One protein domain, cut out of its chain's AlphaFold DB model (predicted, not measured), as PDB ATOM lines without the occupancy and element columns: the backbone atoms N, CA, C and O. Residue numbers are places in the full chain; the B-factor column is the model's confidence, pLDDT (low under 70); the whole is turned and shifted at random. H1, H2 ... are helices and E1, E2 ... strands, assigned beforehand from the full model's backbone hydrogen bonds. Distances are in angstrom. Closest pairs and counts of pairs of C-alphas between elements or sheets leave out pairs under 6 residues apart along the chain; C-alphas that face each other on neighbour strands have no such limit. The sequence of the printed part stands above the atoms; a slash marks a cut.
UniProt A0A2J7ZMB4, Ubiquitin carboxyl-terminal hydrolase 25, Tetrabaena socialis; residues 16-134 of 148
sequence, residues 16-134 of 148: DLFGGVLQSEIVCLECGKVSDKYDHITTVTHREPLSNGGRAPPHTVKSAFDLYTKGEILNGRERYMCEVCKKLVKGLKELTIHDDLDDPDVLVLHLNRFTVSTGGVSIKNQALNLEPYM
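Overview. This is residues 16 to 134 of the 148 residues of the protein "Ubiquitin carboxyl-terminal hydrolase 25" of Tetrabaena socialis (UniProt A0A2J7ZMB4). A strongly twisted sheet of four strands, E2, E1, E7 and E4, makes one part of a flat domain; the small hairpin E5 and E6 sits at one end of it, and at its other end lies a looser part, where the short helix H1 packs on E3 of the strand pair E3 and E8. Two long stretches with no named element, residues 48 to 60 and 113 to 134, belong to this looser part. The printed part has 119 residues, with one named helix and eight named strands in the order E1 E2 E3 H1 E4 E5 E6 E7 E8; the class is mostly strand, with under half of the residues in named elements. The large sheet runs E2, E1, E7, E4, all antiparallel, while E3 and E8 are parallel. The whole is only just loose, close to compact, with a radius of gyration of the C-alphas of 16.6 A and spans of 48 by 42 by 21 A.

Arrangement. Start at E1, residues 20 to 28, an inner strand that forms a hairpin with the edge strand E2, residues 34 to 41; look for N 24 and O 37, 2.8 A apart. The other neighbour of E1 is E7, residues 91 to 97, antiparallel at 162 degrees, with N 25 and O 94 3.0 A apart. Beside E7 is the edge strand E4, residues 72 to 74, where N 74 and O 91 are 2.8 A apart. E5, residues 80 to 82, and E6, residues 87 to 89, form a hairpin, with N 82 and O 87 3.1 A apart; E6 runs on into E7 across a break of 1 residue, at 72 degrees. Look next at E3, residues 44 to 47, parallel to E8, residues 109 to 112, with N 110 and O 44 2.8 A apart. H1, residues 61 to 68, comes closest to E3 at the C-alphas of His 46 and Ala 64, 6.4 A apart. H1 and E8 are near each other, with 5 pairs of C-alphas within 10 A. H1 only grazes the large sheet, with its residues 65 to 68. In H1 every O i to N i+4 pair is within hydrogen-bond range. E3 and E7 are apart.

Along the chain. Find C-alpha 20 at (-50.377, 27.023, -41.756); from there E1 runs 26.2 A to C-alpha 28. E2 measures 22.1 A, E7 19.7 A and H1 10.4 A. E8 ends at C-alpha 112, at (-55.417, 44.933, -36.685).

Size, cuts and confidence. The two C-alphas farthest apart are those of Val 84 and Gly 120, at 48.0 A. The printed part has no cut. The links E3 to H1 and E7 to E8 are long. Confidence is under 70 in residues 46 to 59, 99 to 104 and 112 to 126; the mean pLDDT of the printed part is 78.7.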
ATOM      1  N   ASP A  16     -52.800  21.272 -36.016       78.50
ATOM      2  CA  ASP A  16     -53.531  20.566 -37.072       78.50
ATOM      3  C   ASP A  16     -54.750  21.380 -37.556       78.50
ATOM      4  O   ASP A  16     -55.062  21.385 -38.738       78.50
ATOM      5  N   LEU A  17     -55.437  22.097 -36.654       80.00
ATOM      6  CA  LEU A  17     -56.636  22.872 -37.007       80.00
ATOM      7  C   LEU A  17     -56.331  24.273 -37.546       80.00
ATOM      8  O   LEU A  17     -57.040  24.766 -38.420       80.00
ATOM      9  N   PHE A  18     -55.341  24.949 -36.963       81.88
ATOM     10  CA  PHE A  18     -55.070  26.367 -37.224       81.88
ATOM     11  C   PHE A  18     -53.686  26.616 -37.814       81.88
ATOM     12  O   PHE A  18     -53.377  27.755 -38.163       81.88
ATOM     13  N   GLY A  19     -52.825  25.599 -37.844       81.69
ATOM     14  CA  GLY A  19     -51.477  25.727 -38.370       81.69
ATOM     15  C   GLY A  19     -51.502  25.903 -39.878       81.69
ATOM     16  O   GLY A  19     -52.238  25.224 -40.573       81.69
ATOM     17  N   GLY A  20     -50.688  26.835 -40.351       84.44
ATOM     18  CA  GLY A  20     -50.377  27.023 -41.756       84.44
ATOM     19  C   GLY A  20     -48.952  27.527 -41.910       84.44
ATOM     20  O   GLY A  20     -48.262  27.816 -40.923       84.44
ATOM     21  N   VAL A  21     -48.504  27.665 -43.151       85.12
ATOM     22  CA  VAL A  21     -47.183  28.205 -43.469       85.12
ATOM     23  C   VAL A  21     -47.342  29.412 -44.386       85.12
ATOM     24  O   VAL A  21     -48.088  29.378 -45.358       85.12
ATOM     25  N   LEU A  22     -46.639  30.498 -44.071       87.56
ATOM     26  CA  LEU A  22     -46.449  31.616 -44.987       87.56
ATOM     27  C   LEU A  22     -45.094  31.492 -45.664       87.56
ATOM     28  O   LEU A  22     -44.082  31.294 -44.988       87.56
ATOM     29  N   GLN A  23     -45.066  31.688 -46.974       90.75
ATOM     30  CA  GLN A  23     -43.833  31.858 -47.723       90.75
ATOM     31  C   GLN A  23     -43.586  33.352 -47.953       90.75
ATOM     32  O   GLN A  23     -44.435  34.078 -48.462       90.75
ATOM     33  N   SER A  24     -42.407  33.818 -47.549       91.44
ATOM     34  CA  SER A  24     -41.869  35.127 -47.898       91.44
ATOM     35  C   SER A  24     -40.785  34.942 -48.943       91.44
ATOM     36  O   SER A  24     -39.684  34.502 -48.615       91.44
ATOM     37  N   GLU A  25     -41.073  35.357 -50.165       93.75
ATOM     38  CA  GLU A  25     -40.117  35.356 -51.264       93.75
ATOM     39  C   GLU A  25     -39.486  36.744 -51.394       93.75
ATOM     40  O   GLU A  25     -40.177  37.761 -51.340       93.75
ATOM     41  N   ILE A  26     -38.160  36.808 -51.535       95.56
ATOM     42  CA  ILE A  26     -37.433  38.044 -51.835       95.56
ATOM     43  C   ILE A  26     -36.594  37.855 -53.094       95.56
ATOM     44  O   ILE A  26     -35.648  37.066 -53.107       95.56
ATOM     45  N   VAL A  27     -36.863  38.666 -54.116       96.38
ATOM     46  CA  VAL A  27     -36.071  38.734 -55.349       96.38
ATOM     47  C   VAL A  27     -35.100  39.911 -55.283       96.38
ATOM     48  O   VAL A  27     -35.500  41.071 -55.145       96.38
ATOM     49  N   CYS A  28     -33.802  39.632 -55.418       96.31
ATOM     50  CA  CYS A  28     -32.772  40.664 -55.529       96.31
ATOM     51  C   CYS A  28     -32.955  41.482 -56.809       96.31
ATOM     52  O   CYS A  28     -32.814  40.941 -57.903       96.31
ATOM     53  N   LEU A  29     -33.131  42.800 -56.704       95.56
ATOM     54  CA  LEU A  29     -33.264  43.657 -57.891       95.56
ATOM     55  C   LEU A  29     -31.922  44.034 -58.539       95.56
ATOM     56  O   LEU A  29     -31.907  44.731 -59.549       95.56
ATOM     57  N   GLU A  30     -30.794  43.602 -57.966       96.19
ATOM     58  CA  GLU A  30     -29.468  43.778 -58.571       96.19
ATOM     59  C   GLU A  30     -28.964  42.514 -59.280       96.19
ATOM     60  O   GLU A  30     -28.416  42.614 -60.372       96.19
ATOM     61  N   CYS A  31     -29.122  41.331 -58.672       95.44
ATOM     62  CA  CYS A  31     -28.570  40.075 -59.201       95.44
ATOM     63  C   CYS A  31     -29.613  38.995 -59.515       95.44
ATOM     64  O   CYS A  31     -29.237  37.911 -59.947       95.44
ATOM     65  N   GLY A  32     -30.901  39.244 -59.259       94.12
ATOM     66  CA  GLY A  32     -31.985  38.296 -59.536       94.12
ATOM     67  C   GLY A  32     -32.062  37.087 -58.599       94.12
ATOM     68  O   GLY A  32     -32.936  36.247 -58.775       94.12
ATOM     69  N   LYS A  33     -31.177  36.965 -57.598       94.75
ATOM     70  CA  LYS A  33     -31.245  35.872 -56.616       94.75
ATOM     71  C   LYS A  33     -32.582  35.908 -55.869       94.75
ATOM     72  O   LYS A  33     -32.882  36.912 -55.223       94.75
ATOM     73  N   VAL A  34     -33.299  34.789 -55.915       94.69
ATOM     74  CA  VAL A  34     -34.496  34.520 -55.111       94.69
ATOM     75  C   VAL A  34     -34.094  33.917 -53.766       94.69
ATOM     76  O   VAL A  34     -33.176  33.086 -53.692       94.69
ATOM     77  N   SER A  35     -34.756  34.370 -52.709       91.94
ATOM     78  CA  SER A  35     -34.576  33.924 -51.333       91.94
ATOM     79  C   SER A  35     -35.935  33.706 -50.680       91.94
ATOM     80  O   SER A  35     -36.654  34.673 -50.442       91.94
ATOM     81  N   ASP A  36     -36.237  32.455 -50.345       92.12
ATOM     82  CA  ASP A  36     -37.471  32.068 -49.666       92.12
ATOM     83  C   ASP A  36     -37.269  31.899 -48.164       92.12
ATOM     84  O   ASP A  36     -36.242  31.396 -47.696       92.12
ATOM     85  N   LYS A  37     -38.293  32.281 -47.405       90.00
ATOM     86  CA  LYS A  37     -38.407  32.015 -45.975       90.00
ATOM     87  C   LYS A  37     -39.802  31.492 -45.673       90.00
ATOM     88  O   LYS A  37     -40.781  32.115 -46.062       90.00
ATOM     89  N   TYR A  38     -39.868  30.389 -44.937       89.38
ATOM     90  CA  TYR A  38     -41.115  29.751 -44.534       89.38
ATOM     91  C   TYR A  38     -41.363  30.004 -43.050       89.38
ATOM     92  O   TYR A  38     -40.498  29.727 -42.215       89.38
ATOM     93  N   ASP A  39     -42.529  30.558 -42.733       85.56
ATOM     94  CA  ASP A  39     -42.937  30.929 -41.385       85.56
ATOM     95  C   ASP A  39     -44.212  30.191 -40.986       85.56
ATOM     96  O   ASP A  39     -45.266  30.390 -41.585       85.56
ATOM     97  N   HIS A  40     -44.128  29.369 -39.939       85.19
ATOM     98  CA  HIS A  40     -45.308  28.742 -39.352       85.19
ATOM     99  C   HIS A  40     -46.192  29.798 -38.689       85.19
ATOM    100  O   HIS A  40     -45.733  30.587 -37.857       85.19
ATOM    101  N   ILE A  41     -47.476  29.776 -39.025       82.81
ATOM    102  CA  ILE A  41     -48.482  30.677 -38.482       82.81
ATOM    103  C   ILE A  41     -49.660  29.897 -37.914       82.81
ATOM    104  O   ILE A  41     -49.987  28.808 -38.365       82.81
ATOM    105  N   THR A  42     -50.320  30.490 -36.924       80.38
ATOM    106  CA  THR A  42     -51.666  30.088 -36.480       80.38
ATOM    107  C   THR A  42     -52.706  31.172 -36.751       80.38
ATOM    108  O   THR A  42     -53.900  30.981 -36.541       80.38
ATOM    109  N   THR A  43     -52.245  32.355 -37.174       81.88
ATOM    110  CA  THR A  43     -53.082  33.514 -37.474       81.88
ATOM    111  C   THR A  43     -52.439  34.345 -38.579       81.88
ATOM    112  O   THR A  43     -51.224  34.558 -38.572       81.88
ATOM    113  N   VAL A  44     -53.254  34.883 -39.483       77.19
ATOM    114  CA  VAL A  44     -52.835  35.923 -40.432       77.19
ATOM    115  C   VAL A  44     -53.232  37.268 -39.839       77.19
ATOM    116  O   VAL A  44     -54.411  37.522 -39.599       77.19
ATOM    117  N   THR A  45     -52.259  38.137 -39.559       76.56
ATOM    118  CA  THR A  45     -52.539  39.480 -39.028       76.56
ATOM    119  C   THR A  45     -52.432  40.521 -40.135       76.56
ATOM    120  O   THR A  45     -51.339  40.788 -40.632       76.56
ATOM    121  N   HIS A  46     -53.550  41.160 -40.474       69.69
ATOM    122  CA  HIS A  46     -53.579  42.254 -41.442       69.69
ATOM    123  C   HIS A  46     -53.475  43.605 -40.732       69.69
ATOM    124  O   HIS A  46     -54.224  43.863 -39.788       69.69
ATOM    125  N   ARG A  47     -52.561  44.475 -41.179       62.44
ATOM    126  CA  ARG A  47     -52.510  45.882 -40.758       62.44
ATOM    127  C   ARG A  47     -53.240  46.733 -41.785       62.44
ATOM    128  O   ARG A  47     -52.791  46.836 -42.920       62.44
ATOM    129  N   GLU A  48     -54.324  47.363 -41.351       59.19
ATOM    130  CA  GLU A  48     -55.090  48.276 -42.192       59.19
ATOM    131  C   GLU A  48     -54.238  49.492 -42.601       59.19
ATOM    132  O   GLU A  48     -53.620  50.125 -41.731       59.19
ATOM    133  N   PRO A  49     -54.193  49.863 -43.893       53.94
ATOM    134  CA  PRO A  49     -53.528  51.084 -44.318       53.94
ATOM    135  C   PRO A  49     -54.257  52.305 -43.741       53.94
ATOM    136  O   PRO A  49     -55.471  52.459 -43.877       53.94
ATOM    137  N   LEU A  50     -53.504  53.203 -43.100       52.59
ATOM    138  CA  LEU A  50     -54.030  54.477 -42.609       52.59
ATOM    139  C   LEU A  50     -54.482  55.335 -43.800       52.59
ATOM    140  O   LEU A  50     -53.659  55.773 -44.604       52.59
ATOM    141  N   SER A  51     -55.782  55.617 -43.913       51.91
ATOM    142  CA  SER A  51     -56.260  56.635 -44.848       51.91
ATOM    143  C   SER A  51     -55.945  58.019 -44.280       51.91
ATOM    144  O   SER A  51     -56.610  58.493 -43.355       51.91
ATOM    145  N   ASN A  52     -54.942  58.691 -44.836       42.44
ATOM    146  CA  ASN A  52     -54.674  60.090 -44.528       42.44
ATOM    147  C   ASN A  52     -55.817  60.956 -45.093       42.44
ATOM    148  O   ASN A  52     -55.825  61.284 -46.275       42.44
ATOM    149  N   GLY A  53     -56.792  61.312 -44.252       45.47
ATOM    150  CA  GLY A  53     -57.733  62.405 -44.533       45.47
ATOM    151  C   GLY A  53     -58.983  62.081 -45.364       45.47
ATOM    152  O   GLY A  53     -59.562  62.999 -45.937       45.47
ATOM    153  N   GLY A  54     -59.450  60.830 -45.415       48.25
ATOM    154  CA  GLY A  54     -60.703  60.477 -46.100       48.25
ATOM    155  C   GLY A  54     -61.402  59.258 -45.500       48.25
ATOM    156  O   GLY A  54     -60.805  58.513 -44.730       48.25
ATOM    157  N   ARG A  55     -62.680  59.049 -45.849       45.72
ATOM    158  CA  ARG A  55     -63.429  57.832 -45.494       45.72
ATOM    159  C   ARG A  55     -62.812  56.668 -46.268       45.72
ATOM    160  O   ARG A  55     -63.013  56.579 -47.478       45.72
ATOM    161  N   ALA A  56     -62.038  55.822 -45.592       53.03
ATOM    162  CA  ALA A  56     -61.508  54.612 -46.205       53.03
ATOM    163  C   ALA A  56     -62.670  53.782 -46.794       53.03
ATOM    164  O   ALA A  56     -63.740  53.710 -46.171       53.03
ATOM    165  N   PRO A  57     -62.526  53.226 -48.013       52.16
ATOM    166  CA  PRO A  57     -63.552  52.368 -48.592       52.16
ATOM    167  C   PRO A  57     -63.828  51.177 -47.660       52.16
ATOM    168  O   PRO A  57     -62.951  50.795 -46.888       52.16
ATOM    169  N   PRO A  58     -65.037  50.587 -47.687       53.75
ATOM    170  CA  PRO A  58     -65.349  49.433 -46.852       53.75
ATOM    171  C   PRO A  58     -64.319  48.320 -47.079       53.75
ATOM    172  O   PRO A  58     -64.182  47.804 -48.188       53.75
ATOM    173  N   HIS A  59     -63.594  47.975 -46.018       66.88
ATOM    174  CA  HIS A  59     -62.554  46.958 -46.037       66.88
ATOM    175  C   HIS A  59     -63.217  45.579 -46.066       66.88
ATOM    176  O   HIS A  59     -63.929  45.190 -45.139       66.88
ATOM    177  N   THR A  60     -63.039  44.858 -47.171       74.75
ATOM    178  CA  THR A  60     -63.468  43.462 -47.305       74.75
ATOM    179  C   THR A  60     -62.328  42.540 -46.891       74.75
ATOM    180  O   THR A  60     -61.156  42.903 -47.003       74.75
ATOM    181  N   VAL A  61     -62.651  41.314 -46.476       77.31
ATOM    182  CA  VAL A  61     -61.626  40.289 -46.228       77.31
ATOM    183  C   VAL A  61     -60.764  40.083 -47.479       77.31
ATOM    184  O   VAL A  61     -59.544  40.062 -47.379       77.31
ATOM    185  N   LYS A  62     -61.375  40.056 -48.670       82.25
ATOM    186  CA  LYS A  62     -60.648  39.951 -49.941       82.25
ATOM    187  C   LYS A  62     -59.606  41.064 -50.110       82.25
ATOM    188  O   LYS A  62     -58.453  40.774 -50.392       82.25
ATOM    189  N   SER A  63     -59.988  42.327 -49.901       78.44
ATOM    190  CA  SER A  63     -59.047  43.451 -50.021       78.44
ATOM    191  C   SER A  63     -57.919  43.399 -48.989       78.44
ATOM    192  O   SER A  63     -56.821  43.867 -49.275       78.44
ATOM    193  N   ALA A  64     -58.166  42.821 -47.809       78.12
ATOM    194  CA  ALA A  64     -57.122  42.604 -46.815       78.12
ATOM    195  C   ALA A  64     -56.090  41.577 -47.309       78.12
ATOM    196  O   ALA A  64     -54.894  41.835 -47.208       78.12
ATOM    197  N   PHE A  65     -56.532  40.463 -47.907       81.62
ATOM    198  CA  PHE A  65     -55.630  39.488 -48.532       81.62
ATOM    199  C   PHE A  65     -54.907  40.060 -49.754       81.62
ATOM    200  O   PHE A  65     -53.691  39.932 -49.827       81.62
ATOM    201  N   ASP A  66     -55.610  40.786 -50.634       83.75
ATOM    202  CA  ASP A  66     -55.005  41.455 -51.799       83.75
ATOM    203  C   ASP A  66     -53.846  42.378 -51.388       83.75
ATOM    204  O   ASP A  66     -52.851  42.475 -52.096       83.75
ATOM    205  N   LEU A  67     -53.980  43.081 -50.260       81.19
ATOM    206  CA  LEU A  67     -52.925  43.935 -49.713       81.19
ATOM    207  C   LEU A  67     -51.849  43.140 -48.970       81.19
ATOM    208  O   LEU A  67     -50.687  43.532 -49.007       81.19
ATOM    209  N   TYR A  68     -52.230  42.067 -48.277       82.50
ATOM    210  CA  TYR A  68     -51.317  41.231 -47.502       82.50
ATOM    211  C   TYR A  68     -50.306  40.500 -48.388       82.50
ATOM    212  O   TYR A  68     -49.132  40.438 -48.039       82.50
ATOM    213  N   THR A  69     -50.755  39.990 -49.537       86.75
ATOM    214  CA  THR A  69     -49.911  39.269 -50.500       86.75
ATOM    215  C   THR A  69     -49.314  40.173 -51.575       86.75
ATOM    216  O   THR A  69     -48.620  39.704 -52.474       86.75
ATOM    217  N   LYS A  70     -49.580  41.484 -51.520       87.62
ATOM    218  CA  LYS A  70     -49.058  42.434 -52.500       87.62
ATOM    219  C   LYS A  70     -47.546  42.562 -52.365       87.62
ATOM    220  O   LYS A  70     -47.051  42.910 -51.295       87.62
ATOM    221  N   GLY A  71     -46.840  42.421 -53.482       88.69
ATOM    222  CA  GLY A  71     -45.412  42.695 -53.540       88.69
ATOM    223  C   GLY A  71     -45.042  44.112 -53.112       88.69
ATOM    224  O   GLY A  71     -45.634  45.104 -53.553       88.69
ATOM    225  N   GLU A  72     -44.026  44.204 -52.261       89.62
ATOM    226  CA  GLU A  72     -43.460  45.454 -51.772       89.62
ATOM    227  C   GLU A  72     -41.977  45.577 -52.134       89.62
ATOM    228  O   GLU A  72     -41.217  44.608 -52.136       89.62
ATOM    229  N   ILE A  73     -41.539  46.798 -52.450       94.00
ATOM    230  CA  ILE A  73     -40.134  47.066 -52.763       94.00
ATOM    231  C   ILE A  73     -39.401  47.451 -51.485       94.00
ATOM    232  O   ILE A  73     -39.512  48.584 -51.011       94.00
ATOM    233  N   LEU A  74     -38.554  46.549 -51.001       93.44
ATOM    234  CA  LEU A  74     -37.631  46.790 -49.901       93.44
ATOM    235  C   LEU A  74     -36.568  47.807 -50.330       93.44
ATOM    236  O   LEU A  74     -35.692  47.519 -51.151       93.44
ATOM    237  N   ASN A  75     -36.643  49.026 -49.800       92.00
ATOM    238  CA  ASN A  75     -35.755  50.126 -50.177       92.00
ATOM    239  C   ASN A  75     -35.406  51.028 -48.980       92.00
ATOM    240  O   ASN A  75     -35.854  50.809 -47.861       92.00
ATOM    241  N   GLY A  76     -34.536  52.023 -49.191       93.62
ATOM    242  CA  GLY A  76     -34.143  52.955 -48.134       93.62
ATOM    243  C   GLY A  76     -33.541  52.237 -46.920       93.62
ATOM    244  O   GLY A  76     -32.439  51.684 -47.014       93.62
ATOM    245  N   ARG A  77     -34.274  52.268 -45.799       93.19
ATOM    246  CA  ARG A  77     -33.926  51.613 -44.525       93.19
ATOM    247  C   ARG A  77     -34.362  50.144 -44.444       93.19
ATOM    248  O   ARG A  77     -33.859  49.435 -43.586       93.19
ATOM    249  N   GLU A  78     -35.243  49.697 -45.333       92.81
ATOM    250  CA  GLU A  78     -35.807  48.338 -45.367       92.81
ATOM    251  C   GLU A  78     -35.068  47.413 -46.344       92.81
ATOM    252  O   GLU A  78     -35.470  46.273 -46.548       92.81
ATOM    253  N   ARG A  79     -33.978  47.890 -46.962       93.88
ATOM    254  CA  ARG A  79     -33.122  47.068 -47.830       93.88
ATOM    255  C   ARG A  79     -32.665  45.803 -47.107       93.88
ATOM    256  O   ARG A  79     -32.279  45.857 -45.942       93.88
ATOM    257  N   TYR A  80     -32.616  44.699 -47.840       94.06
ATOM    258  CA  TYR A  80     -32.183  43.412 -47.308       94.06
ATOM    259  C   TYR A  80     -30.728  43.110 -47.692       94.06
ATOM    260  O   TYR A  80     -30.194  43.652 -48.665       94.06
ATOM    261  N   MET A  81     -30.063  42.259 -46.910       96.19
ATOM    262  CA  MET A  81     -28.699  41.808 -47.182       96.19
ATOM    263  C   MET A  81     -28.729  40.645 -48.175       96.19
ATOM    264  O   MET A  81     -29.104  39.533 -47.812       96.19
ATOM    265  N   CYS A  82     -28.309  40.876 -49.419       96.38
ATOM    266  CA  CYS A  82     -28.260  39.807 -50.413       96.38
ATOM    267  C   CYS A  82     -27.059  38.883 -50.166       96.38
ATOM    268  O   CYS A  82     -25.912  39.331 -50.113       96.38
ATOM    269  N   GLU A  83     -27.306  37.575 -50.090       94.44
ATOM    270  CA  GLU A  83     -26.267  36.568 -49.856       94.44
ATOM    271  C   GLU A  83     -25.284  36.412 -51.020       94.44
ATOM    272  O   GLU A  83     -24.168  35.943 -50.807       94.44
ATOM    273  N   VAL A  84     -25.673  36.804 -52.235       96.94
ATOM    274  CA  VAL A  84     -24.809  36.762 -53.425       96.94
ATOM    275  C   VAL A  84     -24.017  38.062 -53.555       96.94
ATOM    276  O   VAL A  84     -22.798  38.025 -53.670       96.94
ATOM    277  N   CYS A  85     -24.682  39.221 -53.470       95.19
ATOM    278  CA  CYS A  85     -24.018  40.525 -53.590       95.19
ATOM    279  C   CYS A  85     -23.214  40.922 -52.343       95.19
ATOM    280  O   CYS A  85     -22.407  41.846 -52.417       95.19
ATOM    281  N   LYS A  86     -23.471  40.276 -51.195       97.06
ATOM    282  CA  LYS A  86     -22.852  40.559 -49.888       97.06
ATOM    283  C   LYS A  86     -22.993  42.022 -49.435       97.06
ATOM    284  O   LYS A  86     -22.111  42.560 -48.771       97.06
ATOM    285  N   LYS A  87     -24.103  42.680 -49.792       96.94
ATOM    286  CA  LYS A  87     -24.421  44.070 -49.410       96.94
ATOM    287  C   LYS A  87     -25.933  44.298 -49.299       96.94
ATOM    288  O   LYS A  87     -26.726  43.483 -49.773       96.94
ATOM    289  N   LEU A  88     -26.317  45.434 -48.708       97.25
ATOM    290  CA  LEU A  88     -27.710  45.887 -48.625       97.25
ATOM    291  C   LEU A  88     -28.210  46.401 -49.979       97.25
ATOM    292  O   LEU A  88     -27.787  47.469 -50.442       97.25
ATOM    293  N   VAL A  89     -29.155  45.681 -50.573       96.94
ATOM    294  CA  VAL A  89     -29.706  45.951 -51.907       96.94
ATOM    295  C   VAL A  89     -31.217  46.141 -51.853       96.94
ATOM    296  O   VAL A  89     -31.868  45.836 -50.851       96.94
ATOM    297  N   LYS A  90     -31.782  46.681 -52.936       97.19
ATOM    298  CA  LYS A  90     -33.235  46.682 -53.108       97.19
ATOM    299  C   LYS A  90     -33.714  45.266 -53.429       97.19
ATOM    300  O   LYS A  90     -33.044  44.543 -54.167       97.19
ATOM    301  N   GLY A  91     -34.876  44.902 -52.904       94.88
ATOM    302  CA  GLY A  91     -35.537  43.633 -53.199       94.88
ATOM    303  C   GLY A  91     -37.017  43.846 -53.482       94.88
ATOM    304  O   GLY A  91     -37.589  44.818 -52.992       94.88
ATOM    305  N   LEU A  92     -37.620  42.960 -54.267       95.25
ATOM    306  CA  LEU A  92     -39.070  42.780 -54.288       95.25
ATOM    307  C   LEU A  92     -39.395  41.672 -53.292       95.25
ATOM    308  O   LEU A  92     -38.799  40.604 -53.389       95.25
ATOM    309  N   LYS A  93     -40.275  41.943 -52.332       93.38
ATOM    310  CA  LYS A  93     -40.725  40.972 -51.340       93.38
ATOM    311  C   LYS A  93     -42.207  40.693 -51.528       93.38
ATOM    312  O   LYS A  93     -42.994  41.635 -51.530       93.38
ATOM    313  N   GLU A  94     -42.566  39.423 -51.619       91.81
ATOM    314  CA  GLU A  94     -43.946  38.946 -51.722       91.81
ATOM    315  C   GLU A  94     -44.241  37.934 -50.612       91.81
ATOM    316  O   GLU A  94     -43.343  37.242 -50.126       91.81
ATOM    317  N   LEU A  95     -45.496  37.913 -50.159       90.50
ATOM    318  CA  LEU A  95     -45.998  36.981 -49.154       90.50
ATOM    319  C   LEU A  95     -47.115  36.144 -49.763       90.50
ATOM    320  O   LEU A  95     -48.021  36.687 -50.392       90.50
ATOM    321  N   THR A  96     -47.091  34.849 -49.505       89.31
ATOM    322  CA  THR A  96     -48.088  33.887 -49.981       89.31
ATOM    323  C   THR A  96     -48.395  32.867 -48.893       89.31
ATOM    324  O   THR A  96     -47.594  32.635 -47.982       89.31
ATOM    325  N   ILE A  97     -49.587  32.277 -48.958       86.69
ATOM    326  CA  ILE A  97     -49.938  31.093 -48.171       86.69
ATOM    327  C   ILE A  97     -49.293  29.899 -48.870       86.69
ATOM    328  O   ILE A  97     -49.388  29.774 -50.085       86.69
ATOM    329  N   HIS A  98     -48.575  29.064 -48.136       85.38
ATOM    330  CA  HIS A  98     -47.856  27.953 -48.737       85.38
ATOM    331  C   HIS A  98     -48.763  26.732 -48.902       85.38
ATOM    332  O   HIS A  98     -49.386  26.325 -47.931       85.38
ATOM    333  N   ASP A  99     -48.802  26.181 -50.118       69.44
ATOM    334  CA  ASP A  99     -49.698  25.102 -50.588       69.44
ATOM    335  C   ASP A  99     -49.452  23.713 -49.968       69.44
ATOM    336  O   ASP A  99     -50.314  22.839 -50.069       69.44
ATOM    337  N   ASP A 100     -48.296  23.480 -49.332       64.44
ATOM    338  CA  ASP A 100     -47.981  22.141 -48.818       64.44
ATOM    339  C   ASP A 100     -49.033  21.659 -47.791       64.44
ATOM    340  O   ASP A 100     -49.690  22.459 -47.136       64.44
ATOM    341  N   LEU A 101     -49.109  20.328 -47.624       49.91
ATOM    342  CA  LEU A 101     -49.998  19.461 -46.807       49.91
ATOM    343  C   LEU A 101     -50.406  19.894 -45.369       49.91
ATOM    344  O   LEU A 101     -51.052  19.107 -44.677       49.91
ATOM    345  N   ASP A 102     -50.042  21.086 -44.914       55.03
ATOM    346  CA  ASP A 102     -50.375  21.712 -43.635       55.03
ATOM    347  C   ASP A 102     -51.269  22.966 -43.827       55.03
ATOM    348  O   ASP A 102     -51.138  23.938 -43.083       55.03
ATOM    349  N   ASP A 103     -52.150  22.990 -44.834       60.12
ATOM    350  CA  ASP A 103     -53.190  24.023 -44.936       60.12
ATOM    351  C   ASP A 103     -54.147  23.946 -43.729       60.12
ATOM    352  O   ASP A 103     -54.636  22.860 -43.402       60.12
ATOM    353  N   PRO A 104     -54.475  25.075 -43.070       65.94
ATOM    354  CA  PRO A 104     -55.342  25.046 -41.903       65.94
ATOM    355  C   PRO A 104     -56.785  24.730 -42.298       65.94
ATOM    356  O   PRO A 104     -57.406  25.480 -43.058       65.94
ATOM    357  N   ASP A 105     -57.376  23.719 -41.658       75.56
ATOM    358  CA  ASP A 105     -58.828  23.476 -41.700       75.56
ATOM    359  C   ASP A 105     -59.620  24.729 -41.278       75.56
ATOM    360  O   ASP A 105     -60.735  24.983 -41.747       75.56
ATOM    361  N   VAL A 106     -59.046  25.531 -40.372       79.62
ATOM    362  CA  VAL A 106     -59.626  26.774 -39.870       79.62
ATOM    363  C   VAL A 106     -58.606  27.912 -39.923       79.62
ATOM    364  O   VAL A 106     -57.728  28.040 -39.072       79.62
ATOM    365  N   LEU A 107     -58.779  28.832 -40.872       79.69
ATOM    366  CA  LEU A 107     -57.959  30.041 -40.952       79.69
ATOM    367  C   LEU A 107     -58.436  31.126 -39.973       79.69
ATOM    368  O   LEU A 107     -59.563  31.622 -40.060       79.69
ATOM    369  N   VAL A 108     -57.546  31.570 -39.080       80.62
ATOM    370  CA  VAL A 108     -57.807  32.698 -38.171       80.62
ATOM    371  C   VAL A 108     -57.238  33.995 -38.750       80.62
ATOM    372  O   VAL A 108     -56.023  34.176 -38.840       80.62
ATOM    373  N   LEU A 109     -58.121  34.938 -39.088       75.88
ATOM    374  CA  LEU A 109     -57.743  36.272 -39.555       75.88
ATOM    375  C   LEU A 109     -57.858  37.303 -38.428       75.88
ATOM    376  O   LEU A 109     -58.950  37.627 -37.959       75.88
ATOM    377  N   HIS A 110     -56.726  37.874 -38.030       77.31
ATOM    378  CA  HIS A 110     -56.675  38.978 -37.085       77.31
ATOM    379  C   HIS A 110     -56.587  40.316 -37.831       77.31
ATOM    380  O   HIS A 110     -55.552  40.688 -38.384       77.31
ATOM    381  N   LEU A 111     -57.686  41.069 -37.826       70.44
ATOM    382  CA  LEU A 111     -57.736  42.413 -38.403       70.44
ATOM    383  C   LEU A 111     -57.244  43.440 -37.373       70.44
ATOM    384  O   LEU A 111     -57.959  43.786 -36.425       70.44
ATOM    385  N   ASN A 112     -56.016  43.927 -37.551       66.44
ATOM    386  CA  ASN A 112     -55.417  44.933 -36.685       66.44
ATOM    387  C   ASN A 112     -56.012  46.321 -36.995       66.44
ATOM    388  O   ASN A 112     -55.570  47.028 -37.899       66.44
ATOM    389  N   ARG A 113     -57.027  46.693 -36.205       64.94
ATOM    390  CA  ARG A 113     -57.831  47.920 -36.333       64.94
ATOM    391  C   ARG A 113     -57.383  49.078 -35.435       64.94
ATOM    392  O   ARG A 113     -58.200  49.939 -35.124       64.94
ATOM    393  N   PHE A 114     -56.132  49.120 -34.969       60.72
ATOM    394  CA  PHE A 114     -55.657  50.196 -34.076       60.72
ATOM    395  C   PHE A 114     -55.526  51.579 -34.759       60.72
ATOM    396  O   PHE A 114     -54.833  52.463 -34.259       60.72
ATOM    397  N   THR A 115     -56.211  51.801 -35.885       53.34
ATOM    398  CA  THR A 115     -56.347  53.100 -36.541       53.34
ATOM    399  C   THR A 115     -57.637  53.779 -36.074       53.34
ATOM    400  O   THR A 115     -58.678  53.142 -35.899       53.34
ATOM    401  N   VAL A 116     -57.581  55.094 -35.847       49.84
ATOM    402  CA  VAL A 116     -58.744  55.910 -35.465       49.84
ATOM    403  C   VAL A 116     -59.652  56.065 -36.690       49.84
ATOM    404  O   VAL A 116     -59.615  57.077 -37.381       49.84
ATOM    405  N   SER A 117     -60.427  55.032 -37.019       52.53
ATOM    406  CA  SER A 117     -61.434  55.087 -38.079       52.53
ATOM    407  C   SER A 117     -62.812  55.361 -37.471       52.53
ATOM    408  O   SER A 117     -63.287  54.668 -36.577       52.53
ATOM    409  N   THR A 118     -63.468  56.419 -37.946       47.78
ATOM    410  CA  THR A 118     -64.796  56.886 -37.504       47.78
ATOM    411  C   THR A 118     -65.955  56.153 -38.198       47.78
ATOM    412  O   THR A 118     -67.050  56.694 -38.334       47.78
ATOM    413  N   GLY A 119     -65.751  54.913 -38.656       54.62
ATOM    414  CA  GLY A 119     -66.747  54.151 -39.413       54.62
ATOM    415  C   GLY A 119     -66.820  52.688 -38.990       54.62
ATOM    416  O   GLY A 119     -65.796  52.037 -38.816       54.62
ATOM    417  N   GLY A 120     -68.039  52.165 -38.834       52.59
ATOM    418  CA  GLY A 120     -68.264  50.747 -38.553       52.59
ATOM    419  C   GLY A 120     -67.877  49.859 -39.741       52.59
ATOM    420  O   GLY A 120     -68.176  50.184 -40.890       52.59
ATOM    421  N   VAL A 121     -67.235  48.726 -39.457       55.00
ATOM    422  CA  VAL A 121     -66.930  47.683 -40.445       55.00
ATOM    423  C   VAL A 121     -68.113  46.721 -40.513       55.00
ATOM    424  O   VAL A 121     -68.553  46.199 -39.492       55.00
ATOM    425  N   SER A 122     -68.633  46.474 -41.715       55.09
ATOM    426  CA  SER A 122     -69.629  45.427 -41.948       55.09
ATOM    427  C   SER A 122     -68.921  44.214 -42.542       55.09
ATOM    428  O   SER A 122     -68.592  44.205 -43.727       55.09
ATOM    429  N   ILE A 123     -68.660  43.204 -41.711       60.38
ATOM    430  CA  ILE A 123     -68.176  41.907 -42.184       60.38
ATOM    431  C   ILE A 123     -69.403  41.139 -42.665       60.38
ATOM    432  O   ILE A 123     -70.249  40.736 -41.869       60.38
ATOM    433  N   LYS A 124     -69.532  40.982 -43.981       64.69
ATOM    434  CA  LYS A 124     -70.525  40.075 -44.556       64.69
ATOM    435  C   LYS A 124     -69.920  38.679 -44.605       64.69
ATOM    436  O   LYS A 124     -68.770  38.535 -45.013       64.69
ATOM    437  N   ASN A 125     -70.701  37.667 -44.232       64.12
ATOM    438  CA  ASN A 125     -70.328  36.276 -44.469       64.12
ATOM    439  C   ASN A 125     -70.163  36.082 -45.979       64.12
ATOM    440  O   ASN A 125     -71.131  36.194 -46.732       64.12
ATOM    441  N   GLN A 126     -68.932  35.850 -46.415       69.19
ATOM    442  CA  GLN A 126     -68.581  35.664 -47.812       69.19
ATOM    443  C   GLN A 126     -67.619  34.484 -47.904       69.19
ATOM    444  O   GLN A 126     -66.666  34.405 -47.133       69.19
ATOM    445  N   ALA A 127     -67.867  33.582 -48.852       79.31
ATOM    446  CA  ALA A 127     -66.881  32.580 -49.225       79.31
ATOM    447  C   ALA A 127     -65.663  33.293 -49.832       79.31
ATOM    448  O   ALA A 127     -65.801  34.045 -50.801       79.31
ATOM    449  N   LEU A 128     -64.488  33.084 -49.243       80.06
ATOM    450  CA  LEU A 128     -63.219  33.581 -49.758       80.06
ATOM    451  C   LEU A 128     -62.511  32.431 -50.471       80.06
ATOM    452  O   LEU A 128     -62.302  31.379 -49.876       80.06
ATOM    453  N   ASN A 129     -62.144  32.639 -51.732       83.88
ATOM    454  CA  ASN A 129     -61.260  31.724 -52.437       83.88
ATOM    455  C   ASN A 129     -59.808  32.069 -52.077       83.88
ATOM    456  O   ASN A 129     -59.395  33.202 -52.334       83.88
ATOM    457  N   LEU A 130     -59.075  31.130 -51.473       83.12
ATOM    458  CA  LEU A 130     -57.681  31.332 -51.064       83.12
ATOM    459  C   LEU A 130     -56.663  31.019 -52.164       83.12
ATOM    460  O   LEU A 130     -55.573  31.574 -52.108       83.12
ATOM    461  N   GLU A 131     -57.045  30.257 -53.194       85.00
ATOM    462  CA  GLU A 131     -56.194  29.907 -54.348       85.00
ATOM    463  C   GLU A 131     -55.351  31.074 -54.899       85.00
ATOM    464  O   GLU A 131     -54.149  30.904 -55.078       85.00
ATOM    465  N   PRO A 132     -55.892  32.295 -55.114       88.25
ATOM    466  CA  PRO A 132     -55.101  33.402 -55.662       88.25
ATOM    467  C   PRO A 132     -53.987  33.911 -54.735       88.25
ATOM    468  O   PRO A 132     -53.167  34.722 -55.161       88.25
ATOM    469  N   TYR A 133     -54.014  33.514 -53.465       86.38
ATOM    470  CA  TYR A 133     -53.083  33.928 -52.417       86.38
ATOM    471  C   TYR A 133     -52.130  32.797 -52.018       86.38
ATOM    472  O   TYR A 133     -51.273  33.013 -51.157       86.38
ATOM    473  N   MET A 134     -52.293  31.611 -52.610       86.06
ATOM    474  CA  MET A 134     -51.476  30.436 -52.342       86.06
ATOM    475  C   MET A 134     -50.304  30.344 -53.321       86.06
ATOM    476  O   MET A 134     -50.368  30.852 -54.445       86.06
TER     477      MET A 134